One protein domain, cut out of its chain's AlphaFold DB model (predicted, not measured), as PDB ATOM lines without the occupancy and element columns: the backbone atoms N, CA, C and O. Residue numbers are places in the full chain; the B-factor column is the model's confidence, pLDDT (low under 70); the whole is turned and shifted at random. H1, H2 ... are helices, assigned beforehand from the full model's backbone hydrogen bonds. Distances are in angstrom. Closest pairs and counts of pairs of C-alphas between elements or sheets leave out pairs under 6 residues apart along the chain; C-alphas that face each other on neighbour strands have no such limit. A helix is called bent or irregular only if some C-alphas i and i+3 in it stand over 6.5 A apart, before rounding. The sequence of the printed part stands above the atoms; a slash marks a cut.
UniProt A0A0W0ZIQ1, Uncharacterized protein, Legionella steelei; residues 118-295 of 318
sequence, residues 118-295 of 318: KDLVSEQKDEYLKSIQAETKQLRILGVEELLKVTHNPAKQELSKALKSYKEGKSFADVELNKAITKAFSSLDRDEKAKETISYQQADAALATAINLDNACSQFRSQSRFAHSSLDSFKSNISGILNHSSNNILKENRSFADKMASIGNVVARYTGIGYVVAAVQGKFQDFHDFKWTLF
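What this domain is: This is residues 118 to 295 of the 318 residues of an uncharacterized protein of Legionella steelei (UniProt A0A0W0ZIQ1). Two long helices, H1 and H5, run side by side in opposite directions as the core of an elongated helical bundle. H8 packs on residues 131 to 142 of H1, and H6 packs on residues 209 to 220 of H5 and on H8, while the hairpin of H2 and H3 packs through H2 on residues 141 to 148 of H1; small H9 and H10 form a loose end piece near the beginning of H1, where H9 meets residues 121 to 125. H1, H2, H3, H5, H6 and H8 make an up-and-down bundle, each running against the one before. The printed part has 178 residues with ten named helices, H1 to H10 in chain order, and no named strand: all helix. It is only just compact, close to loose, with a radius of gyration of the C-alphas of 18.5 A and spans of 59 by 33 by 33 A.

How they stand to each other: The hub is H1, residues 118 to 150. It touches H5, residues 198 to 222, at a shallow tilt of 15 degrees, opposite ways; the closest C-alphas, of Gly 143 and Ala 203, are 4.2 A apart. With residues 131 to 142 alone H1 touches H8, residues 254 to 268, closest at the C-alphas of Glu 135 and Ile 263, 5.9 A. H6, residues 231 to 243, touches H5 at the C-alphas of Leu 213 and Ile 238, 6.6 A, and H8 at those of Lys 235 and Val 267, 6.5 A; H1 and H6 are apart. With residues 141 to 148 alone H1 touches H2, residues 155 to 167, closest at the C-alphas of Leu 148 and Lys 156, 6.0 A. H2 forms a hairpin with H3, residues 173 to 188, at a shallow tilt of 25 degrees; the closest C-alphas, of Tyr 166 and Ala 173, are 4.8 A apart. H4, residues 192 to 195, is close to H1 but not clearly touching: the C-alphas of Val 150 and Ala 194 are 6.0 A apart. H7, residues 245 to 251, touches H5 at a steep tilt of 67 degrees, closest at the C-alphas of Gln 202 and Leu 250, 5.8 A; it is only just irregular, C-alphas 246 and 249 being 7.0 A apart. H9, residues 272 to 280, only just touches H1, with 3 pairs of C-alphas within 8 A, closest at Gln 124 and Gly 272, 5.8 A. H10, residues 284 to 288, touches H9 at the C-alphas of Ala 278 and Phe 284, 5.3 A. Every O i to N i+4 pair is within hydrogen-bond range in H2, H3, H5, H6, H8 and H10; H1 has 27 of 29, H9 4 of 5 and H7 1 of 3, beside 3 of 4 O i to N i+3 pairs, and H4 is too short for such a pair.

Where its parts are: H1 measures 47.9 A from C-alpha 118 at (30.312, -6.844, -6.347) to C-alpha 150 at (30.891, -49.643, 15.092). H5 measures 35.5 A, H3 22.7 A, H8 20.6 A, H2 18.3 A and H6 17.7 A. H10 ends with C-alpha 288 at (10.954, -14.859, 4.752).

The domain as a whole: The two C-alphas farthest apart, of Arg 190 and Gly 282, are 61.2 A apart. The printed part has no cut and no long link. Residues 222 to 227, of which 222 belongs to H5, stand free. The mean pLDDT of the printed part is 76.1; 64 residues are under 70, among them 118 to 128, 223 to 233 and 260 to 295.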
ATOM      1  N   LYS A 118      29.421  -5.698  -6.531       51.34
ATOM      2  CA  LYS A 118      30.312  -6.844  -6.347       51.34
ATOM      3  C   LYS A 118      30.327  -7.329  -4.893       51.34
ATOM      4  O   LYS A 118      30.346  -8.540  -4.663       51.34
ATOM      5  N   ASP A 119      30.333  -6.403  -3.943       50.88
ATOM      6  CA  ASP A 119      30.326  -6.720  -2.514       50.88
ATOM      7  C   ASP A 119      29.007  -7.412  -2.131       50.88
ATOM      8  O   ASP A 119      29.044  -8.499  -1.560       50.88
ATOM      9  N   LEU A 120      27.860  -6.907  -2.607       49.66
ATOM     10  CA  LEU A 120      26.545  -7.527  -2.402       49.66
ATOM     11  C   LEU A 120      26.455  -8.953  -2.976       49.66
ATOM     12  O   LEU A 120      25.980  -9.867  -2.306       49.66
ATOM     13  N   VAL A 121      26.928  -9.176  -4.208       54.28
ATOM     14  CA  VAL A 121      26.955 -10.522  -4.816       54.28
ATOM     15  C   VAL A 121      27.870 -11.467  -4.031       54.28
ATOM     16  O   VAL A 121      27.565 -12.652  -3.891       54.28
ATOM     17  N   SER A 122      28.982 -10.956  -3.500       58.25
ATOM     18  CA  SER A 122      29.914 -11.744  -2.688       58.25
ATOM     19  C   SER A 122      29.297 -12.131  -1.342       58.25
ATOM     20  O   SER A 122      29.361 -13.296  -0.961       58.25
ATOM     21  N   GLU A 123      28.622 -11.197  -0.669       57.19
ATOM     22  CA  GLU A 123      27.884 -11.453   0.573       57.19
ATOM     23  C   GLU A 123      26.750 -12.464   0.365       57.19
ATOM     24  O   GLU A 123      26.620 -13.426   1.121       57.19
ATOM     25  N   GLN A 124      25.967 -12.316  -0.707       57.09
ATOM     26  CA  GLN A 124      24.898 -13.258  -1.050       57.09
ATOM     27  C   GLN A 124      25.432 -14.658  -1.351       57.09
ATOM     28  O   GLN A 124      24.853 -15.656  -0.919       57.09
ATOM     29  N   LYS A 125      26.548 -14.745  -2.078       69.50
ATOM     30  CA  LYS A 125      27.247 -16.006  -2.328       69.50
ATOM     31  C   LYS A 125      27.708 -16.643  -1.019       69.50
ATOM     32  O   LYS A 125      27.566 -17.854  -0.858       69.50
ATOM     33  N   ASP A 126      28.224 -15.853  -0.084       67.31
ATOM     34  CA  ASP A 126      28.659 -16.356   1.213       67.31
ATOM     35  C   ASP A 126      27.499 -16.867   2.067       67.31
ATOM     36  O   ASP A 126      27.617 -17.961   2.622       67.31
ATOM     37  N   GLU A 127      26.374 -16.153   2.127       63.03
ATOM     38  CA  GLU A 127      25.161 -16.609   2.822       63.03
ATOM     39  C   GLU A 127      24.562 -17.869   2.181       63.03
ATOM     40  O   GLU A 127      24.227 -18.837   2.870       63.03
ATOM     41  N   TYR A 128      24.508 -17.914   0.850       68.44
ATOM     42  CA  TYR A 128      24.086 -19.099   0.111       68.44
ATOM     43  C   TYR A 128      24.970 -20.309   0.443       68.44
ATOM     44  O   TYR A 128      24.465 -21.374   0.801       68.44
ATOM     45  N   LEU A 129      26.293 -20.146   0.426       78.25
ATOM     46  CA  LEU A 129      27.220 -21.210   0.800       78.25
ATOM     47  C   LEU A 129      27.072 -21.632   2.266       78.25
ATOM     48  O   LEU A 129      27.074 -22.830   2.543       78.25
ATOM     49  N   LYS A 130      26.878 -20.690   3.201       76.81
ATOM     50  CA  LYS A 130      26.622 -21.008   4.617       76.81
ATOM     51  C   LYS A 130      25.389 -21.896   4.781       76.81
ATOM     52  O   LYS A 130      25.423 -22.819   5.591       76.81
ATOM     53  N   SER A 131      24.329 -21.667   4.002       71.69
ATOM     54  CA  SER A 131      23.120 -22.500   4.061       71.69
ATOM     55  C   SER A 131      23.377 -23.950   3.619       71.69
ATOM     56  O   SER A 131      22.932 -24.888   4.281       71.69
ATOM     57  N   ILE A 132      24.189 -24.155   2.574       79.62
ATOM     58  CA  ILE A 132      24.609 -25.493   2.119       79.62
ATOM     59  C   ILE A 132      25.509 -26.156   3.170       79.62
ATOM     60  O   ILE A 132      25.342 -27.333   3.494       79.62
ATOM     61  N   GLN A 133      26.444 -25.396   3.742       86.56
ATOM     62  CA  GLN A 133      27.359 -25.869   4.783       86.56
ATOM     63  C   GLN A 133      26.619 -26.244   6.077       86.56
ATOM     64  O   GLN A 133      26.998 -27.204   6.745       86.56
ATOM     65  N   ALA A 134      25.524 -25.558   6.416       85.00
ATOM     66  CA  ALA A 134      24.681 -25.909   7.557       85.00
ATOM     67  C   ALA A 134      24.016 -27.285   7.381       85.00
ATOM     68  O   ALA A 134      24.017 -28.096   8.309       85.00
ATOM     69  N   GLU A 135      23.503 -27.584   6.187       82.88
ATOM     70  CA  GLU A 135      22.947 -28.907   5.879       82.88
ATOM     71  C   GLU A 135      24.038 -29.985   5.789       82.88
ATOM     72  O   GLU A 135      23.883 -31.088   6.320       82.88
ATOM     73  N   THR A 136      25.191 -29.642   5.212       90.50
ATOM     74  CA  THR A 136      26.377 -30.515   5.148       90.50
ATOM     75  C   THR A 136      26.884 -30.873   6.548       90.50
ATOM     76  O   THR A 136      27.215 -32.028   6.823       90.50
ATOM     77  N   LYS A 137      26.845 -29.924   7.494       93.12
ATOM     78  CA  LYS A 137      27.156 -30.166   8.907       93.12
ATOM     79  C   LYS A 137      26.235 -31.220   9.525       93.12
ATOM     80  O   LYS A 137      26.722 -32.060  10.282       93.12
ATOM     81  N   GLN A 138      24.941 -31.204   9.211       92.62
ATOM     82  CA  GLN A 138      23.997 -32.213   9.706       92.62
ATOM     83  C   GLN A 138      24.260 -33.588   9.080       92.62
ATOM     84  O   GLN A 138      24.259 -34.587   9.795       92.62
ATOM     85  N   LEU A 139      24.569 -33.644   7.779       92.50
ATOM     86  CA  LEU A 139      24.986 -34.884   7.112       92.50
ATOM     87  C   LEU A 139      26.229 -35.491   7.784       92.50
ATOM     88  O   LEU A 139      26.264 -36.685   8.082       92.50
ATOM     89  N   ARG A 140      27.223 -34.650   8.087       96.31
ATOM     90  CA  ARG A 140      28.445 -35.052   8.795       96.31
ATOM     91  C   ARG A 140      28.146 -35.586  10.196       96.31
ATOM     92  O   ARG A 140      28.721 -36.595  10.584       96.31
ATOM     93  N   ILE A 141      27.240 -34.950  10.942       97.50
ATOM     94  CA  ILE A 141      26.808 -35.431  12.266       97.50
ATOM     95  C   ILE A 141      26.230 -36.846  12.171       97.50
ATOM     96  O   ILE A 141      26.664 -37.708  12.933       97.50
ATOM     97  N   LEU A 142      25.321 -37.097  11.224       95.81
ATOM     98  CA  LEU A 142      24.733 -38.425  11.014       95.81
ATOM     99  C   LEU A 142      25.808 -39.472  10.679       95.81
ATOM    100  O   LEU A 142      25.809 -40.561  11.247       95.81
ATOM    101  N   GLY A 143      26.772 -39.126   9.819       96.75
ATOM    102  CA  GLY A 143      27.896 -40.012   9.492       96.75
ATOM    103  C   GLY A 143      28.744 -40.385  10.715       96.75
ATOM    104  O   GLY A 143      29.098 -41.549  10.901       96.75
ATOM    105  N   VAL A 144      29.025 -39.426  11.604       97.75
ATOM    106  CA  VAL A 144      29.759 -39.699  12.855       97.75
ATOM    107  C   VAL A 144      28.934 -40.549  13.827       97.75
ATOM    108  O   VAL A 144      29.492 -41.389  14.532       97.75
ATOM    109  N   GLU A 145      27.617 -40.355  13.881       98.00
ATOM    110  CA  GLU A 145      26.725 -41.171  14.710       98.00
ATOM    111  C   GLU A 145      26.698 -42.634  14.258       98.00
ATOM    112  O   GLU A 145      26.740 -43.523  15.108       98.00
ATOM    113  N   GLU A 146      26.716 -42.900  12.949       97.81
ATOM    114  CA  GLU A 146      26.888 -44.260  12.427       97.81
ATOM    115  C   GLU A 146      28.275 -44.831  12.763       97.81
ATOM    116  O   GLU A 146      28.376 -45.963  13.243       97.81
ATOM    117  N   LEU A 147      29.344 -44.034  12.632       97.75
ATOM    118  CA  LEU A 147      30.706 -44.463  12.978       97.75
ATOM    119  C   LEU A 147      30.829 -44.852  14.461       97.75
ATOM    120  O   LEU A 147      31.490 -45.833  14.813       97.75
ATOM    121  N   LEU A 148      30.154 -44.126  15.357       97.81
ATOM    122  CA  LEU A 148      30.126 -44.426  16.792       97.81
ATOM    123  C   LEU A 148      29.501 -45.789  17.117       97.81
ATOM    124  O   LEU A 148      29.857 -46.382  18.142       97.81
ATOM    125  N   LYS A 149      28.585 -46.302  16.284       96.56
ATOM    126  CA  LYS A 149      27.952 -47.614  16.505       96.56
ATOM    127  C   LYS A 149      28.950 -48.757  16.356       96.56
ATOM    128  O   LYS A 149      28.860 -49.724  17.105       96.56
ATOM    129  N   VAL A 150      29.917 -48.602  15.455       96.56
ATOM    130  CA  VAL A 150      30.891 -49.643  15.092       96.56
ATOM    131  C   VAL A 150      32.260 -49.450  15.746       96.56
ATOM    132  O   VAL A 150      33.019 -50.400  15.871       96.56
ATOM    133  N   THR A 151      32.573 -48.236  16.208       95.25
ATOM    134  CA  THR A 151      33.860 -47.924  16.846       95.25
ATOM    135  C   THR A 151      33.930 -48.452  18.282       95.25
ATOM    136  O   THR A 151      32.997 -48.266  19.074       95.25
ATOM    137  N   HIS A 152      35.081 -49.025  18.649       93.19
ATOM    138  CA  HIS A 152      35.371 -49.545  19.991       93.19
ATOM    139  C   HIS A 152      36.160 -48.550  20.858       93.19
ATOM    140  O   HIS A 152      36.734 -47.567  20.383       93.19
ATOM    141  N   ASN A 153      36.189 -48.788  22.171       93.44
ATOM    142  CA  ASN A 153      37.028 -48.000  23.079       93.44
ATOM    143  C   ASN A 153      38.520 -48.297  22.834       93.44
ATOM    144  O   ASN A 153      38.861 -49.445  22.557       93.44
ATOM    145  N   PRO A 154      39.418 -47.301  22.974       93.88
ATOM    146  CA  PRO A 154      39.181 -45.932  23.462       93.88
ATOM    147  C   PRO A 154      38.735 -44.919  22.388       93.88
ATOM    148  O   PRO A 154      38.245 -43.845  22.737       93.88
ATOM    149  N   ALA A 155      38.850 -45.244  21.095       95.12
ATOM    150  CA  ALA A 155      38.548 -44.316  19.998       95.12
ATOM    151  C   ALA A 155      37.097 -43.801  20.027       95.12
ATOM    152  O   ALA A 155      36.849 -42.623  19.770       95.12
ATOM    153  N   LYS A 156      36.143 -44.647  20.439       96.81
ATOM    154  CA  LYS A 156      34.727 -44.278  20.599       96.81
ATOM    155  C   LYS A 156      34.514 -43.112  21.574       96.81
ATOM    156  O   LYS A 156      33.690 -42.237  21.311       96.81
ATOM    157  N   GLN A 157      35.247 -43.078  22.692       95.88
ATOM    158  CA  GLN A 157      35.129 -42.005  23.689       95.88
ATOM    159  C   GLN A 157      35.650 -40.675  23.143       95.88
ATOM    160  O   GLN A 157      35.007 -39.638  23.319       95.88
ATOM    161  N   GLU A 158      36.786 -40.706  22.446       96.38
ATOM    162  CA  GLU A 158      37.360 -39.521  21.804       96.38
ATOM    163  C   GLU A 158      36.439 -38.977  20.708       96.38
ATOM    164  O   GLU A 158      36.154 -37.779  20.690       96.38
ATOM    165  N   LEU A 159      35.896 -39.859  19.860       97.75
ATOM    166  CA  LEU A 159      34.950 -39.495  18.807       97.75
ATOM    167  C   LEU A 159      33.666 -38.878  19.371       97.75
ATOM    168  O   LEU A 159      33.216 -37.841  18.888       97.75
ATOM    169  N   SER A 160      33.109 -39.457  20.437       97.56
ATOM    170  CA  SER A 160      31.907 -38.935  21.097       97.56
ATOM    171  C   SER A 160      32.138 -37.542  21.699       97.56
ATOM    172  O   SER A 160      31.327 -36.628  21.515       97.56
ATOM    173  N   LYS A 161      33.289 -37.331  22.354       97.06
ATOM    174  CA  LYS A 161      33.672 -36.024  22.910       97.06
ATOM    175  C   LYS A 161      33.867 -34.968  21.817       97.06
ATOM    176  O   LYS A 161      33.417 -33.831  21.983       97.06
ATOM    177  N   ALA A 162      34.512 -35.337  20.712       96.69
ATOM    178  CA  ALA A 162      34.723 -34.439  19.582       96.69
ATOM    179  C   ALA A 162      33.394 -34.085  18.889       96.69
ATOM    180  O   ALA A 162      33.129 -32.911  18.634       96.69
ATOM    181  N   LEU A 163      32.502 -35.066  18.687       97.75
ATOM    182  CA  LEU A 163      31.166 -34.839  18.126       97.75
ATOM    183  C   LEU A 163      30.345 -33.877  18.990       97.75
ATOM    184  O   LEU A 163      29.706 -32.968  18.462       97.75
ATOM    185  N   LYS A 164      30.377 -34.046  20.318       96.56
ATOM    186  CA  LYS A 164      29.691 -33.136  21.243       96.56
ATOM    187  C   LYS A 164      30.194 -31.699  21.084       96.56
ATOM    188  O   LYS A 164      29.388 -30.788  20.917       96.56
ATOM    189  N   SER A 165      31.512 -31.506  21.058       94.88
ATOM    190  CA  SER A 165      32.120 -30.178  20.885       94.88
ATOM    191  C   SER A 165      31.772 -29.546  19.532       94.88
ATOM    192  O   SER A 165      31.528 -28.342  19.458       94.88
ATOM    193  N   TYR A 166      31.673 -30.360  18.477       95.56
ATOM    194  CA  TYR A 166      31.272 -29.926  17.137       95.56
ATOM    195  C   TYR A 166      29.798 -29.502  17.049       95.56
ATOM    196  O   TYR A 166      29.466 -28.482  16.432       95.56
ATOM    197  N   LYS A 167      28.901 -30.245  17.711       93.69
ATOM    198  CA  LYS A 167      27.481 -29.881  17.843       93.69
ATOM    199  C   LYS A 167      27.307 -28.567  18.607       93.69
ATOM    200  O   LYS A 167      26.539 -27.718  18.170       93.69
ATOM    201  N   GLU A 168      28.071 -28.380  19.682       92.81
ATOM    202  CA  GLU A 168      28.062 -27.171  20.523       92.81
ATOM    203  C   GLU A 168      28.731 -25.949  19.864       92.81
ATOM    204  O   GLU A 168      28.661 -24.854  20.412       92.81
ATOM    205  N   GLY A 169      29.378 -26.110  18.703       87.81
ATOM    206  CA  GLY A 169      30.008 -24.998  17.984       87.81
ATOM    207  C   GLY A 169      31.238 -24.424  18.692       87.81
ATOM    208  O   GLY A 169      31.521 -23.234  18.565       87.81
ATOM    209  N   LYS A 170      31.968 -25.249  19.451       89.81
ATOM    210  CA  LYS A 170      33.193 -24.819  20.138       89.81
ATOM    211  C   LYS A 170      34.301 -24.467  19.143       89.81
ATOM    212  O   LYS A 170      34.402 -25.054  18.065       89.81
ATOM    213  N   SER A 171      35.177 -23.542  19.533       86.94
ATOM    214  CA  SER A 171      36.374 -23.200  18.758       86.94
ATOM    215  C   SER A 171      37.219 -24.447  18.477       86.94
ATOM    216  O   SER A 171      37.390 -25.287  19.355       86.94
ATOM    217  N   PHE A 172      37.747 -24.558  17.254       87.69
ATOM    218  CA  PHE A 172      38.568 -25.683  16.775       87.69
ATOM    219  C   PHE A 172      37.880 -27.061  16.731       87.69
ATOM    220  O   PHE A 172      38.531 -28.044  16.369       87.69
ATOM    221  N   ALA A 173      36.574 -27.149  17.007       90.00
ATOM    222  CA  ALA A 173      35.865 -28.429  17.047       90.00
ATOM    223  C   ALA A 173      35.893 -29.191  15.710       90.00
ATOM    224  O   ALA A 173      35.874 -30.418  15.706       90.00
ATOM    225  N   ASP A 174      35.995 -28.490  14.578       89.62
ATOM    226  CA  ASP A 174      36.185 -29.101  13.257       89.62
ATOM    227  C   ASP A 174      37.468 -29.927  13.149       89.62
ATOM    228  O   ASP A 174      37.455 -31.047  12.631       89.62
ATOM    229  N   VAL A 175      38.572 -29.369  13.651       92.31
ATOM    230  CA  VAL A 175      39.902 -29.989  13.613       92.31
ATOM    231  C   VAL A 175      39.940 -31.183  14.559       92.31
ATOM    232  O   VAL A 175      40.426 -32.254  14.192       92.31
ATOM    233  N   GLU A 176      39.380 -31.024  15.759       94.44
ATOM    234  CA  GLU A 176      39.266 -32.106  16.738       94.44
ATOM    235  C   GLU A 176      38.408 -33.259  16.212       94.44
ATOM    236  O   GLU A 176      38.801 -34.421  16.333       94.44
ATOM    237  N   LEU A 177      37.270 -32.948  15.581       96.62
ATOM    238  CA  LEU A 177      36.389 -33.953  15.000       96.62
ATOM    239  C   LEU A 177      37.068 -34.705  13.855       96.62
ATOM    240  O   LEU A 177      37.011 -35.930  13.835       96.62
ATOM    241  N   ASN A 178      37.768 -34.011  12.953       95.50
ATOM    242  CA  ASN A 178      38.518 -34.666  11.875       95.50
ATOM    243  C   ASN A 178      39.579 -35.625  12.418       95.50
ATOM    244  O   ASN A 178      39.652 -36.774  11.986       95.50
ATOM    245  N   LYS A 179      40.348 -35.196  13.424       96.06
ATOM    246  CA  LYS A 179      41.348 -36.054  14.069       96.06
ATOM    247  C   LYS A 179      40.711 -37.293  14.706       96.06
ATOM    248  O   LYS A 179      41.252 -38.392  14.587       96.06
ATOM    249  N   ALA A 180      39.570 -37.124  15.373       97.06
ATOM    250  CA  ALA A 180      38.864 -38.226  16.017       97.06
ATOM    251  C   ALA A 180      38.248 -39.204  15.002       97.06
ATOM    252  O   ALA A 180      38.321 -40.411  15.217       97.06
ATOM    253  N   ILE A 181      37.708 -38.704  13.885       97.56
ATOM    254  CA  ILE A 181      37.210 -39.520  12.768       97.56
ATOM    255  C   ILE A 181      38.340 -40.370  12.183       97.56
ATOM    256  O   ILE A 181      38.190 -41.585  12.082       97.56
ATOM    257  N   THR A 182      39.489 -39.763  11.857       96.56
ATOM    258  CA  THR A 182      40.647 -40.498  11.324       96.56
ATOM    259  C   THR A 182      41.074 -41.610  12.278       96.56
ATOM    260  O   THR A 182      41.253 -42.748  11.861       96.56
ATOM    261  N   LYS A 183      41.169 -41.309  13.578       95.56
ATOM    262  CA  LYS A 183      41.539 -42.306  14.587       95.56
ATOM    263  C   LYS A 183      40.506 -43.428  14.719       95.56
ATOM    264  O   LYS A 183      40.894 -44.576  14.925       95.56
ATOM    265  N   ALA A 184      39.215 -43.113  14.614       96.81
ATOM    266  CA  ALA A 184      38.146 -44.103  14.655       96.81
ATOM    267  C   ALA A 184      38.226 -45.064  13.462       96.81
ATOM    268  O   ALA A 184      38.259 -46.272  13.683       96.81
ATOM    269  N   PHE A 185      38.379 -44.559  12.234       96.69
ATOM    270  CA  PHE A 185      38.590 -45.417  11.063       96.69
ATOM    271  C   PHE A 185      39.859 -46.264  11.184       96.69
ATOM    272  O   PHE A 185      39.772 -47.482  11.058       96.69
ATOM    273  N   SER A 186      40.996 -45.672  11.568       95.19
ATOM    274  CA  SER A 186      42.241 -46.434  11.760       95.19
ATOM    275  C   SER A 186      42.122 -47.536  12.818       95.19
ATOM    276  O   SER A 186      42.786 -48.565  12.731       95.19
ATOM    277  N   SER A 187      41.265 -47.354  13.830       94.75
ATOM    278  CA  SER A 187      41.013 -48.398  14.833       94.75
ATOM    279  C   SER A 187      40.229 -49.599  14.287       94.75
ATOM    280  O   SER A 187      40.280 -50.672  14.882       94.75
ATOM    281  N   LEU A 188      39.544 -49.429  13.153       95.00
ATOM    282  CA  LEU A 188      38.737 -50.443  12.475       95.00
ATOM    283  C   LEU A 188      39.461 -51.069  11.270       95.00
ATOM    284  O   LEU A 188      38.935 -52.001  10.667       95.00
ATOM    285  N   ASP A 189      40.686 -50.638  10.944       91.88
ATOM    286  CA  ASP A 189      41.448 -51.109   9.772       91.88
ATOM    287  C   ASP A 189      41.650 -52.630   9.730       91.88
ATOM    288  O   ASP A 189      41.820 -53.193   8.650       91.88
ATOM    289  N   ARG A 190      41.636 -53.305  10.885       90.06
ATOM    290  CA  ARG A 190      41.775 -54.768  11.000       90.06
ATOM    291  C   ARG A 190      40.482 -55.482  11.415       90.06
ATOM    292  O   ARG A 190      40.508 -56.692  11.620       90.06
ATOM    293  N   ASP A 191      39.379 -54.752  11.570       91.19
ATOM    294  CA  ASP A 191      38.072 -55.292  11.958       91.19
ATOM    295  C   ASP A 191      37.182 -55.452  10.715       91.19
ATOM    296  O   ASP A 191      36.329 -54.619  10.413       91.19
ATOM    297  N   GLU A 192      37.407 -56.531   9.960       90.69
ATOM    298  CA  GLU A 192      36.663 -56.813   8.721       90.69
ATOM    299  C   GLU A 192      35.150 -56.926   8.959       90.69
ATOM    300  O   GLU A 192      34.354 -56.439   8.159       90.69
ATOM    301  N   LYS A 193      34.737 -57.462  10.116       90.62
ATOM    302  CA  LYS A 193      33.316 -57.555  10.472       90.62
ATOM    303  C   LYS A 193      32.687 -56.180  10.645       90.62
ATOM    304  O   LYS A 193      31.551 -55.987  10.227       90.62
ATOM    305  N   ALA A 194      33.400 -55.231  11.255       89.56
ATOM    306  CA  ALA A 194      32.912 -53.862  11.370       89.56
ATOM    307  C   ALA A 194      32.743 -53.211   9.990       89.56
ATOM    308  O   ALA A 194      31.717 -52.572   9.753       89.56
ATOM    309  N   LYS A 195      33.690 -53.418   9.065       91.19
ATOM    310  CA  LYS A 195      33.645 -52.851   7.703       91.19
ATOM    311  C   LYS A 195      32.487 -53.372   6.849       91.19
ATOM    312  O   LYS A 195      31.964 -52.638   6.013       91.19
ATOM    313  N   GLU A 196      32.067 -54.614   7.074       91.75
ATOM    314  CA  GLU A 196      30.911 -55.218   6.398       91.75
ATOM    315  C   GLU A 196      29.564 -54.667   6.895       91.75
ATOM    316  O   GLU A 196      28.533 -54.874   6.253       91.75
ATOM    317  N   THR A 197      29.537 -53.954   8.026       94.94
ATOM    318  CA  THR A 197      28.283 -53.410   8.551       94.94
ATOM    319  C   THR A 197      27.769 -52.230   7.728       94.94
ATOM    320  O   THR A 197      28.524 -51.355   7.297       94.94
ATOM    321  N   ILE A 198      26.441 -52.138   7.624       94.06
ATOM    322  CA  ILE A 198      25.751 -50.994   7.012       94.06
ATOM    323  C   ILE A 198      26.170 -49.678   7.687       94.06
ATOM    324  O   ILE A 198      26.416 -48.694   6.998       94.06
ATOM    325  N   SER A 199      26.310 -49.654   9.017       95.56
ATOM    326  CA  SER A 199      26.726 -48.446   9.744       95.56
ATOM    327  C   SER A 199      28.128 -47.972   9.354       95.56
ATOM    328  O   SER A 199      28.330 -46.772   9.191       95.56
ATOM    329  N   TYR A 200      29.092 -48.875   9.149       96.44
ATOM    330  CA  TYR A 200      30.415 -48.481   8.660       96.44
ATOM    331  C   TYR A 200      30.336 -47.888   7.249       96.44
ATOM    332  O   TYR A 200      30.860 -46.804   7.003       96.44
ATOM    333  N   GLN A 201      29.631 -48.564   6.340       95.19
ATOM    334  CA  GLN A 201      29.486 -48.127   4.949       95.19
ATOM    335  C   GLN A 201      28.757 -46.777   4.841       95.19
ATOM    336  O   GLN A 201      29.155 -45.915   4.058       95.19
ATOM    337  N   GLN A 202      27.722 -46.561   5.657       95.94
ATOM    338  CA  GLN A 202      27.008 -45.284   5.738       95.94
ATOM    339  C   GLN A 202      27.883 -44.180   6.329       95.94
ATOM    340  O   GLN A 202      27.878 -43.064   5.813       95.94
ATOM    341  N   ALA A 203      28.656 -44.471   7.377       96.88
ATOM    342  CA  ALA A 203      29.587 -43.507   7.949       96.88
ATOM    343  C   ALA A 203      30.632 -43.049   6.924       96.88
ATOM    344  O   ALA A 203      30.815 -41.846   6.736       96.88
ATOM    345  N   ASP A 204      31.277 -43.994   6.240       95.88
ATOM    346  CA  ASP A 204      32.298 -43.715   5.229       95.88
ATOM    347  C   ASP A 204      31.734 -42.867   4.077       95.88
ATOM    348  O   ASP A 204      32.222 -41.766   3.805       95.88
ATOM    349  N   ALA A 205      30.617 -43.300   3.483       95.19
ATOM    350  CA  ALA A 205      29.977 -42.582   2.383       95.19
ATOM    351  C   ALA A 205      29.493 -41.177   2.787       95.19
ATOM    352  O   ALA A 205      29.685 -40.212   2.038       95.19
ATOM    353  N   ALA A 206      28.878 -41.026   3.966       95.88
ATOM    354  CA  ALA A 206      28.363 -39.738   4.432       95.88
ATOM    355  C   ALA A 206      29.491 -38.741   4.722       95.88
ATOM    356  O   ALA A 206      29.381 -37.566   4.364       95.88
ATOM    357  N   LEU A 207      30.584 -39.199   5.340       96.88
ATOM    358  CA  LEU A 207      31.734 -38.355   5.663       96.88
ATOM    359  C   LEU A 207      32.513 -37.955   4.406       96.88
ATOM    360  O   LEU A 207      32.850 -36.780   4.260       96.88
ATOM    361  N   ALA A 208      32.718 -38.880   3.463       95.50
ATOM    362  CA  ALA A 208      33.308 -38.569   2.162       95.50
ATOM    363  C   ALA A 208      32.450 -37.560   1.377       95.50
ATOM    364  O   ALA A 208      32.967 -36.584   0.831       95.50
ATOM    365  N   THR A 209      31.126 -37.745   1.377       92.62
ATOM    366  CA  THR A 209      30.185 -36.817   0.736       92.62
ATOM    367  C   THR A 209      30.242 -35.435   1.374       92.62
ATOM    368  O   THR A 209      30.341 -34.445   0.654       92.62
ATOM    369  N   ALA A 210      30.240 -35.347   2.707       94.75
ATOM    370  CA  ALA A 210      30.331 -34.071   3.409       94.75
ATOM    371  C   ALA A 210      31.627 -33.315   3.068       94.75
ATOM    372  O   ALA A 210      31.574 -32.132   2.745       94.75
ATOM    373  N   ILE A 211      32.771 -34.009   3.042       94.19
ATOM    374  CA  ILE A 211      34.061 -33.426   2.640       94.19
ATOM    375  C   ILE A 211      34.001 -32.908   1.198       94.19
ATOM    376  O   ILE A 211      34.441 -31.792   0.922       94.19
ATOM    377  N   ASN A 212      33.440 -33.687   0.272       93.44
ATOM    378  CA  ASN A 212      33.319 -33.277  -1.126       93.44
ATOM    379  C   ASN A 212      32.407 -32.053  -1.300       93.44
ATOM    380  O   ASN A 212      32.729 -31.166  -2.089       93.44
ATOM    381  N   LEU A 213      31.309 -31.969  -0.541       91.12
ATOM    382  CA  LEU A 213      30.410 -30.810  -0.537       91.12
ATOM    383  C   LEU A 213      31.094 -29.556   0.026       91.12
ATOM    384  O   LEU A 213      31.013 -28.491  -0.588       91.12
ATOM    385  N   ASP A 214      31.813 -29.677   1.144       91.81
ATOM    386  CA  ASP A 214      32.568 -28.566   1.735       91.81
ATOM    387  C   ASP A 214      33.697 -28.092   0.808       91.81
ATOM    388  O   ASP A 214      33.919 -26.884   0.658       91.81
ATOM    389  N   ASN A 215      34.368 -29.020   0.122       90.12
ATOM    390  CA  ASN A 215      35.367 -28.708  -0.896       90.12
ATOM    391  C   ASN A 215      34.742 -27.995  -2.097       90.12
ATOM    392  O   ASN A 215      35.286 -26.987  -2.542       90.12
ATOM    393  N   ALA A 216      33.590 -28.452  -2.592       87.25
ATOM    394  CA  ALA A 216      32.871 -27.790  -3.679       87.25
ATOM    395  C   ALA A 216      32.435 -26.369  -3.285       87.25
ATOM    396  O   ALA A 216      32.621 -25.431  -4.061       87.25
ATOM    397  N   CYS A 217      31.933 -26.178  -2.058       87.31
ATOM    398  CA  CYS A 217      31.603 -24.857  -1.516       87.31
ATOM    399  C   CYS A 217      32.846 -23.963  -1.405       87.31
ATOM    400  O   CYS A 217      32.810 -22.793  -1.787       87.31
ATOM    401  N   SER A 218      33.963 -24.510  -0.924       86.06
ATOM    402  CA  SER A 218      35.228 -23.785  -0.772       86.06
ATOM    403  C   SER A 218      35.849 -23.420  -2.117       86.06
ATOM    404  O   SER A 218      36.356 -22.312  -2.270       86.06
ATOM    405  N   GLN A 219      35.783 -24.303  -3.115       82.69
ATOM    406  CA  GLN A 219      36.204 -24.020  -4.488       82.69
ATOM    407  C   GLN A 219      35.328 -22.936  -5.108       82.69
ATOM    408  O   GLN A 219      35.855 -21.967  -5.650       82.69
ATOM    409  N   PHE A 220      34.005 -23.035  -4.944       78.50
ATOM    410  CA  PHE A 220      33.092 -21.995  -5.401       78.50
ATOM    411  C   PHE A 220      33.412 -20.656  -4.727       78.50
ATOM    412  O   PHE A 220      33.504 -19.652  -5.422       78.50
ATOM    413  N   ARG A 221      33.669 -20.622  -3.409       77.38
ATOM    414  CA  ARG A 221      34.047 -19.408  -2.654       77.38
ATOM    415  C   ARG A 221      35.399 -18.823  -3.077       77.38
ATOM    416  O   ARG A 221      35.481 -17.626  -3.327       77.38
ATOM    417  N   SER A 222      36.444 -19.654  -3.126       70.25
ATOM    418  CA  SER A 222      37.855 -19.256  -3.308       70.25
ATOM    419  C   SER A 222      38.228 -18.891  -4.740       70.25
ATOM    420  O   SER A 222      39.255 -18.243  -4.954       70.25
ATOM    421  N   GLN A 223      37.408 -19.267  -5.722       62.50
ATOM    422  CA  GLN A 223      37.602 -18.832  -7.098       62.50
ATOM    423  C   GLN A 223      37.486 -17.308  -7.195       62.50
ATOM    424  O   GLN A 223      36.409 -16.711  -7.122       62.50
ATOM    425  N   SER A 224      38.665 -16.696  -7.306       46.38
ATOM    426  CA  SER A 224      38.879 -15.268  -7.489       46.38
ATOM    427  C   SER A 224      38.386 -14.782  -8.858       46.38
ATOM    428  O   SER A 224      38.243 -15.574  -9.787       46.38
ATOM    429  N   ARG A 225      38.205 -13.456  -8.938       43.00
ATOM    430  CA  ARG A 225      37.920 -12.517 -10.054       43.00
ATOM    431  C   ARG A 225      38.181 -12.905 -11.530       43.00
ATOM    432  O   ARG A 225      37.785 -12.127 -12.385       43.00
ATOM    433  N   PHE A 226      38.852 -14.010 -11.845       38.75
ATOM    434  CA  PHE A 226      39.373 -14.328 -13.182       38.75
ATOM    435  C   PHE A 226      38.950 -15.706 -13.722       38.75
ATOM    436  O   PHE A 226      39.195 -15.999 -14.886       38.75
ATOM    437  N   ALA A 227      38.327 -16.560 -12.901       43.72
ATOM    438  CA  ALA A 227      37.879 -17.893 -13.309       43.72
ATOM    439  C   ALA A 227      36.629 -18.292 -12.515       43.72
ATOM    440  O   ALA A 227      36.696 -19.067 -11.562       43.72
ATOM    441  N   HIS A 228      35.486 -17.709 -12.866       50.31
ATOM    442  CA  HIS A 228      34.212 -18.089 -12.270       50.31
ATOM    443  C   HIS A 228      33.812 -19.486 -12.769       50.31
ATOM    444  O   HIS A 228      33.557 -19.662 -13.962       50.31
ATOM    445  N   SER A 229      33.735 -20.484 -11.878       53.81
ATOM    446  CA  SER A 229      32.864 -21.631 -12.151       53.81
ATOM    447  C   SER A 229      31.431 -21.133 -12.142       53.81
ATOM    448  O   SER A 229      31.021 -20.385 -11.249       53.81
ATOM    449  N   SER A 230      30.686 -21.516 -13.172       62.34
ATOM    450  CA  SER A 230      29.292 -21.139 -13.246       62.34
ATOM    451  C   SER A 230      28.500 -21.709 -12.068       62.34
ATOM    452  O   SER A 230      28.818 -22.799 -11.592       62.34
ATOM    453  N   LEU A 231      27.433 -21.040 -11.621       63.94
ATOM    454  CA  LEU A 231      26.440 -21.634 -10.724       63.94
ATOM    455  C   LEU A 231      25.920 -22.943 -11.307       63.94
ATOM    456  O   LEU A 231      25.683 -23.880 -10.555       63.94
ATOM    457  N   ASP A 232      25.782 -23.033 -12.625       59.69
ATOM    458  CA  ASP A 232      25.384 -24.273 -13.285       59.69
ATOM    459  C   ASP A 232      26.462 -25.362 -13.165       59.69
ATOM    460  O   ASP A 232      26.133 -26.505 -12.846       59.69
ATOM    461  N   SER A 233      27.749 -25.016 -13.293       66.69
ATOM    462  CA  SER A 233      28.852 -25.946 -13.000       66.69
ATOM    463  C   SER A 233      28.875 -26.351 -11.527       66.69
ATOM    464  O   SER A 233      29.075 -27.522 -11.216       66.69
ATOM    465  N   PHE A 234      28.628 -25.415 -10.608       75.25
ATOM    466  CA  PHE A 234      28.537 -25.693  -9.179       75.25
ATOM    467  C   PHE A 234      27.358 -26.624  -8.861       75.25
ATOM    468  O   PHE A 234      27.547 -27.652  -8.216       75.25
ATOM    469  N   LYS A 235      26.158 -26.337  -9.376       67.56
ATOM    470  CA  LYS A 235      24.961 -27.184  -9.238       67.56
ATOM    471  C   LYS A 235      25.179 -28.571  -9.826       67.56
ATOM    472  O   LYS A 235      24.764 -29.557  -9.218       67.56
ATOM    473  N   SER A 236      25.822 -28.649 -10.991       69.88
ATOM    474  CA  SER A 236      26.184 -29.909 -11.638       69.88
ATOM    475  C   SER A 236      27.168 -30.701 -10.778       69.88
ATOM    476  O   SER A 236      26.934 -31.880 -10.531       69.88
ATOM    477  N   ASN A 237      28.194 -30.047 -10.226       78.44
ATOM    478  CA  ASN A 237      29.159 -30.671  -9.323       78.44
ATOM    479  C   ASN A 237      28.488 -31.207  -8.049       78.44
ATOM    480  O   ASN A 237      28.629 -32.384  -7.727       78.44
ATOM    481  N   ILE A 238      27.681 -30.389  -7.364       77.94
ATOM    482  CA  ILE A 238      26.948 -30.827  -6.165       77.94
ATOM    483  C   ILE A 238      25.999 -31.983  -6.498       77.94
ATOM    484  O   ILE A 238      25.944 -32.970  -5.769       77.94
ATOM    485  N   SER A 239      25.299 -31.906  -7.630       68.31
ATOM    486  CA  SER A 239      24.430 -32.985  -8.103       68.31
ATOM    487  C   SER A 239      25.219 -34.261  -8.412       68.31
ATOM    488  O   SER A 239      24.749 -35.351  -8.096       68.31
ATOM    489  N   GLY A 240      26.422 -34.147  -8.980       69.25
ATOM    490  CA  GLY A 240      27.350 -35.257  -9.196       69.25
ATOM    491  C   GLY A 240      27.791 -35.906  -7.886       69.25
ATOM    492  O   GLY A 240      27.746 -37.128  -7.767       69.25
ATOM    493  N   ILE A 241      28.128 -35.099  -6.876       82.44
ATOM    494  CA  ILE A 241      28.493 -35.570  -5.533       82.44
ATOM    495  C   ILE A 241      27.321 -36.316  -4.885       82.44
ATOM    496  O   ILE A 241      27.486 -37.446  -4.433       82.44
ATOM    497  N   LEU A 242      26.122 -35.727  -4.868       73.56
ATOM    498  CA  LEU A 242      24.946 -36.338  -4.236       73.56
ATOM    499  C   LEU A 242      24.496 -37.616  -4.960       73.56
ATOM    500  O   LEU A 242      24.079 -38.578  -4.318       73.56
ATOM    501  N   ASN A 243      24.603 -37.662  -6.289       75.62
ATOM    502  CA  ASN A 243      24.166 -38.814  -7.078       75.62
ATOM    503  C   ASN A 243      25.235 -39.893  -7.275       75.62
ATOM    504  O   ASN A 243      24.918 -40.919  -7.878       75.62
ATOM    505  N   HIS A 244      26.452 -39.699  -6.760       83.06
ATOM    506  CA  HIS A 244      27.533 -40.669  -6.883       83.06
ATOM    507  C   HIS A 244      27.106 -42.058  -6.374       83.06
ATOM    508  O   HIS A 244      26.390 -42.180  -5.378       83.06
ATOM    509  N   SER A 245      27.537 -43.122  -7.055       79.94
ATOM    510  CA  SER A 245      27.091 -44.498  -6.779       79.94
ATOM    511  C   SER A 245      27.434 -44.978  -5.365       79.94
ATOM    512  O   SER A 245      26.664 -45.737  -4.778       79.94
ATOM    513  N   SER A 246      28.527 -44.475  -4.780       84.25
ATOM    514  CA  SER A 246      28.899 -44.720  -3.375       84.25
ATOM    515  C   SER A 246      27.818 -44.293  -2.378       84.25
ATOM    516  O   SER A 246      27.787 -44.792  -1.260       84.25
ATOM    517  N   ASN A 247      26.909 -43.399  -2.777       82.94
ATOM    518  CA  ASN A 247      25.852 -42.878  -1.917       82.94
ATOM    519  C   ASN A 247      24.553 -43.682  -2.006       82.94
ATOM    520  O   ASN A 247      23.577 -43.327  -1.349       82.94
ATOM    521  N   ASN A 248      24.503 -44.772  -2.778       83.69
ATOM    522  CA  ASN A 248      23.314 -45.627  -2.824       83.69
ATOM    523  C   ASN A 248      22.962 -46.185  -1.435       83.69
ATOM    524  O   ASN A 248      21.798 -46.140  -1.047       83.69
ATOM    525  N   ILE A 249      23.970 -46.549  -0.635       85.94
ATOM    526  CA  ILE A 249      23.785 -47.005   0.752       85.94
ATOM    527  C   ILE A 249      23.189 -45.924   1.674       85.94
ATOM    528  O   ILE A 249      22.518 -46.231   2.661       85.94
ATOM    529  N   LEU A 250      23.412 -44.645   1.351       80.69
ATOM    530  CA  LEU A 250      22.818 -43.513   2.062       80.69
ATOM    531  C   LEU A 250      21.353 -43.316   1.658       80.69
ATOM    532  O   LEU A 250      20.521 -43.018   2.508       80.69
ATOM    533  N   LYS A 251      21.015 -43.522   0.379       75.88
ATOM    534  CA  LYS A 251      19.643 -43.372  -0.143       75.88
ATOM    535  C   LYS A 251      18.672 -44.408   0.430       75.88
ATOM    536  O   LYS A 251      17.480 -44.133   0.523       75.88
ATOM    537  N   GLU A 252      19.174 -45.571   0.835       77.88
ATOM    538  CA  GLU A 252      18.388 -46.621   1.497       77.88
ATOM    539  C   GLU A 252      18.001 -46.260   2.942       77.88
ATOM    540  O   GLU A 252      17.056 -46.822   3.497       77.88
ATOM    541  N   ASN A 253      18.687 -45.289   3.553       81.75
ATOM    542  CA  ASN A 253      18.373 -44.787   4.882       81.75
ATOM    543  C   ASN A 253      17.647 -43.442   4.784       81.75
ATOM    544  O   ASN A 253      18.206 -42.437   4.346       81.75
ATOM    545  N   ARG A 254      16.399 -43.412   5.263       76.06
ATOM    546  CA  ARG A 254      15.523 -42.236   5.192       76.06
ATOM    547  C   ARG A 254      16.172 -40.961   5.737       76.06
ATOM    548  O   ARG A 254      16.067 -39.922   5.100       76.06
ATOM    549  N   SER A 255      16.867 -41.027   6.872       77.81
ATOM    550  CA  SER A 255      17.478 -39.838   7.482       77.81
ATOM    551  C   SER A 255      18.579 -39.235   6.607       77.81
ATOM    552  O   SER A 255      18.683 -38.012   6.502       77.81
ATOM    553  N   PHE A 256      19.374 -40.079   5.946       75.38
ATOM    554  CA  PHE A 256      20.392 -39.629   5.001       75.38
ATOM    555  C   PHE A 256      19.773 -39.142   3.689       75.38
ATOM    556  O   PHE A 256      20.148 -38.073   3.209       75.38
ATOM    557  N   ALA A 257      18.791 -39.867   3.148       65.38
ATOM    558  CA  ALA A 257      18.070 -39.480   1.938       65.38
ATOM    559  C   ALA A 257      17.393 -38.105   2.082       65.38
ATOM    560  O   ALA A 257      17.590 -37.234   1.233       65.38
ATOM    561  N   ASP A 258      16.685 -37.872   3.192       65.81
ATOM    562  CA  ASP A 258      16.036 -36.593   3.501       65.81
ATOM    563  C   ASP A 258      17.072 -35.463   3.593       65.81
ATOM    564  O   ASP A 258      16.854 -34.352   3.104       65.81
ATOM    565  N   LYS A 259      18.245 -35.745   4.178       78.62
ATOM    566  CA  LYS A 259      19.312 -34.752   4.308       78.62
ATOM    567  C   LYS A 259      19.963 -34.415   2.968       78.62
ATOM    568  O   LYS A 259      20.155 -33.239   2.670       78.62
ATOM    569  N   MET A 260      20.248 -35.417   2.140       67.62
ATOM    570  CA  MET A 260      20.766 -35.225   0.783       67.62
ATOM    571  C   MET A 260      19.774 -34.458  -0.099       67.62
ATOM    572  O   MET A 260      20.180 -33.566  -0.843       67.62
ATOM    573  N   ALA A 261      18.476 -34.747   0.028       58.12
ATOM    574  CA  ALA A 261      17.422 -33.991  -0.639       58.12
ATOM    575  C   ALA A 261      17.373 -32.535  -0.149       58.12
ATOM    576  O   ALA A 261      17.278 -31.627  -0.971       58.12
ATOM    577  N   SER A 262      17.510 -32.289   1.162       63.06
ATOM    578  CA  SER A 262      17.589 -30.926   1.709       63.06
ATOM    579  C   SER A 262      18.766 -30.148   1.118       63.06
ATOM    580  O   SER A 262      18.586 -29.028   0.648       63.06
ATOM    581  N   ILE A 263      19.952 -30.763   1.038       62.88
ATOM    582  CA  ILE A 263      21.139 -30.152   0.417       62.88
ATOM    583  C   ILE A 263      20.858 -29.806  -1.051       62.88
ATOM    584  O   ILE A 263      21.091 -28.671  -1.468       62.88
ATOM    585  N   GLY A 264      20.304 -30.746  -1.826       50.25
ATOM    586  CA  GLY A 264      19.914 -30.507  -3.219       50.25
ATOM    587  C   GLY A 264      18.894 -29.372  -3.368       50.25
ATOM    588  O   GLY A 264      19.026 -28.528  -4.254       50.25
ATOM    589  N   ASN A 265      17.924 -29.291  -2.455       54.16
ATOM    590  CA  ASN A 265      16.920 -28.230  -2.427       54.16
ATOM    591  C   ASN A 265      17.535 -26.867  -2.102       54.16
ATOM    592  O   ASN A 265      17.207 -25.886  -2.763       54.16
ATOM    593  N   VAL A 266      18.443 -26.788  -1.128       59.47
ATOM    594  CA  VAL A 266      19.165 -25.548  -0.812       59.47
ATOM    595  C   VAL A 266      19.998 -25.100  -2.014       59.47
ATOM    596  O   VAL A 266      19.937 -23.935  -2.401       59.47
ATOM    597  N   VAL A 267      20.689 -26.028  -2.680       58.56
ATOM    598  CA  VAL A 267      21.474 -25.748  -3.894       58.56
ATOM    599  C   VAL A 267      20.579 -25.239  -5.031       58.56
ATOM    600  O   VAL A 267      20.934 -24.289  -5.730       58.56
ATOM    601  N   ALA A 268      19.382 -25.802  -5.194       51.25
ATOM    602  CA  ALA A 268      18.412 -25.339  -6.184       51.25
ATOM    603  C   ALA A 268      17.830 -23.941  -5.868       51.25
ATOM    604  O   ALA A 268      17.441 -23.222  -6.789       51.25
ATOM    605  N   ARG A 269      17.802 -23.531  -4.592       52.53
ATOM    606  CA  ARG A 269      17.095 -22.345  -4.064       52.53
ATOM    607  C   ARG A 269      17.895 -21.031  -4.053       52.53
ATOM    608  O   ARG A 269      17.580 -20.168  -3.244       52.53
ATOM    609  N   TYR A 270      18.897 -20.839  -4.916       55.06
ATOM    610  CA  TYR A 270      19.743 -19.628  -4.902       55.06
ATOM    611  C   TYR A 270      18.950 -18.313  -4.685       55.06
ATOM    612  O   TYR A 270      18.079 -17.952  -5.477       55.06
ATOM    613  N   THR A 271      19.249 -17.618  -3.582       48.06
ATOM    614  CA  THR A 271      18.375 -16.618  -2.941       48.06
ATOM    615  C   THR A 271      18.635 -15.162  -3.332       48.06
ATOM    616  O   THR A 271      17.806 -14.310  -3.020       48.06
ATOM    617  N   GLY A 272      19.716 -14.844  -4.054       43.97
ATOM    618  CA  GLY A 272      20.076 -13.446  -4.350       43.97
ATOM    619  C   GLY A 272      19.033 -12.687  -5.182       43.97
ATOM    620  O   GLY A 272      18.734 -11.525  -4.923       43.97
ATOM    621  N   ILE A 273      18.406 -13.373  -6.139       44.31
ATOM    622  CA  ILE A 273      17.335 -12.827  -6.992       44.31
ATOM    623  C   ILE A 273      15.971 -13.058  -6.356       44.31
ATOM    624  O   ILE A 273      15.050 -12.294  -6.598       44.31
ATOM    625  N   GLY A 274      15.831 -14.092  -5.524       40.41
ATOM    626  CA  GLY A 274      14.570 -14.389  -4.862       40.41
ATOM    627  C   GLY A 274      14.148 -13.296  -3.891       40.41
ATOM    628  O   GLY A 274      12.995 -12.894  -3.898       40.41
ATOM    629  N   TYR A 275      15.107 -12.741  -3.151       38.56
ATOM    630  CA  TYR A 275      14.878 -11.600  -2.272       38.56
ATOM    631  C   TYR A 275      14.474 -10.341  -3.055       38.56
ATOM    632  O   TYR A 275      13.473  -9.707  -2.738       38.56
ATOM    633  N   VAL A 276      15.208 -10.016  -4.128       38.41
ATOM    634  CA  VAL A 276      14.953  -8.831  -4.968       38.41
ATOM    635  C   VAL A 276      13.633  -8.964  -5.738       38.41
ATOM    636  O   VAL A 276      12.839  -8.033  -5.769       38.41
ATOM    637  N   VAL A 277      13.338 -10.134  -6.307       39.56
ATOM    638  CA  VAL A 277      12.090 -10.394  -7.040       39.56
ATOM    639  C   VAL A 277      10.898 -10.514  -6.089       39.56
ATOM    640  O   VAL A 277       9.838  -9.989  -6.408       39.56
ATOM    641  N   ALA A 278      11.038 -11.137  -4.914       37.72
ATOM    642  CA  ALA A 278       9.975 -11.163  -3.907       37.72
ATOM    643  C   ALA A 278       9.685  -9.765  -3.347       37.72
ATOM    644  O   ALA A 278       8.518  -9.439  -3.132       37.72
ATOM    645  N   ALA A 279      10.712  -8.925  -3.170       37.94
ATOM    646  CA  ALA A 279      10.550  -7.520  -2.805       37.94
ATOM    647  C   ALA A 279       9.797  -6.739  -3.898       37.94
ATOM    648  O   ALA A 279       8.812  -6.073  -3.591       37.94
ATOM    649  N   VAL A 280      10.166  -6.907  -5.175       36.66
ATOM    650  CA  VAL A 280       9.475  -6.281  -6.324       36.66
ATOM    651  C   VAL A 280       8.043  -6.815  -6.514       36.66
ATOM    652  O   VAL A 280       7.173  -6.109  -7.006       36.66
ATOM    653  N   GLN A 281       7.757  -8.051  -6.097       38.28
ATOM    654  CA  GLN A 281       6.416  -8.653  -6.151       38.28
ATOM    655  C   GLN A 281       5.560  -8.391  -4.897       38.28
ATOM    656  O   GLN A 281       4.439  -8.897  -4.825       38.28
ATOM    657  N   GLY A 282       6.075  -7.677  -3.888       34.53
ATOM    658  CA  GLY A 282       5.385  -7.461  -2.608       34.53
ATOM    659  C   GLY A 282       5.195  -8.729  -1.759       34.53
ATOM    660  O   GLY A 282       4.384  -8.741  -0.838       34.53
ATOM    661  N   LYS A 283       5.937  -9.807  -2.047       40.38
ATOM    662  CA  LYS A 283       5.857 -11.129  -1.391       40.38
ATOM    663  C   LYS A 283       6.999 -11.368  -0.404       40.38
ATOM    664  O   LYS A 283       7.470 -12.489  -0.219       40.38
ATOM    665  N   PHE A 284       7.458 -10.293   0.225       41.28
ATOM    666  CA  PHE A 284       8.604 -10.297   1.129       41.28
ATOM    667  C   PHE A 284       8.417 -11.244   2.322       41.28
ATOM    668  O   PHE A 284       9.320 -12.009   2.658       41.28
ATOM    669  N   GLN A 285       7.219 -11.247   2.914       42.09
ATOM    670  CA  GLN A 285       6.907 -12.119   4.042       42.09
ATOM    671  C   GLN A 285       6.841 -13.595   3.619       42.09
ATOM    672  O   GLN A 285       7.355 -14.446   4.329       42.09
ATOM    673  N   ASP A 286       6.322 -13.905   2.425       40.28
ATOM    674  CA  ASP A 286       6.301 -15.277   1.895       40.28
ATOM    675  C   ASP A 286       7.714 -15.804   1.595       40.28
ATOM    676  O   ASP A 286       7.977 -16.997   1.742       40.28
ATOM    677  N   PHE A 287       8.637 -14.930   1.183       40.94
ATOM    678  CA  PHE A 287      10.053 -15.269   1.032       40.94
ATOM    679  C   PHE A 287      10.718 -15.534   2.386       40.94
ATOM    680  O   PHE A 287      11.398 -16.549   2.541       40.94
ATOM    681  N   HIS A 288      10.466 -14.678   3.381       40.28
ATOM    682  CA  HIS A 288      10.954 -14.859   4.752       40.28
ATOM    683  C   HIS A 288      10.375 -16.100   5.450       40.28
ATOM    684  O   HIS A 288      11.086 -16.764   6.203       40.28
ATOM    685  N   ASP A 289       9.123 -16.448   5.156       43.69
ATOM    686  CA  ASP A 289       8.396 -17.585   5.727       43.69
ATOM    687  C   ASP A 289       8.583 -18.886   4.916       43.69
ATOM    688  O   ASP A 289       7.878 -19.870   5.153       43.69
ATOM    689  N   PHE A 290       9.525 -18.919   3.963       42.09
ATOM    690  CA  PHE A 290       9.874 -20.087   3.133       42.09
ATOM    691  C   PHE A 290       8.767 -20.607   2.193       42.09
ATOM    692  O   PHE A 290       8.805 -21.765   1.772       42.09
ATOM    693  N   LYS A 291       7.796 -19.769   1.827       39.78
ATOM    694  CA  LYS A 291       6.657 -20.108   0.953       39.78
ATOM    695  C   LYS A 291       6.821 -19.629  -0.490       39.78
ATOM    696  O   LYS A 291       6.023 -19.987  -1.352       39.78
ATOM    697  N   TRP A 292       7.837 -18.816  -0.763       37.34
ATOM    698  CA  TRP A 292       8.082 -18.249  -2.086       37.34
ATOM    699  C   TRP A 292       9.070 -19.101  -2.899       37.34
ATOM    700  O   TRP A 292      10.177 -19.393  -2.444       37.34
ATOM    701  N   THR A 293       8.695 -19.471  -4.127       38.84
ATOM    702  CA  THR A 293       9.564 -20.166  -5.088       38.84
ATOM    703  C   THR A 293       9.648 -19.392  -6.401       38.84
ATOM    704  O   THR A 293       8.659 -18.863  -6.903       38.84
ATOM    705  N   LEU A 294      10.848 -19.349  -6.989       35.75
ATOM    706  CA  LEU A 294      11.104 -18.676  -8.271       35.75
ATOM    707  C   LEU A 294      10.447 -19.420  -9.450       35.75
ATOM    708  O   LEU A 294      10.110 -18.827 -10.472       35.75
ATOM    709  N   PHE A 295      10.215 -20.719  -9.264       34.53
ATOM    710  CA  PHE A 295       9.428 -21.557 -10.150       34.53
ATOM    711  C   PHE A 295       8.061 -21.755  -9.516       34.53
ATOM    712  O   PHE A 295       7.903 -22.520  -8.564       34.53
TER     713      PHE A 295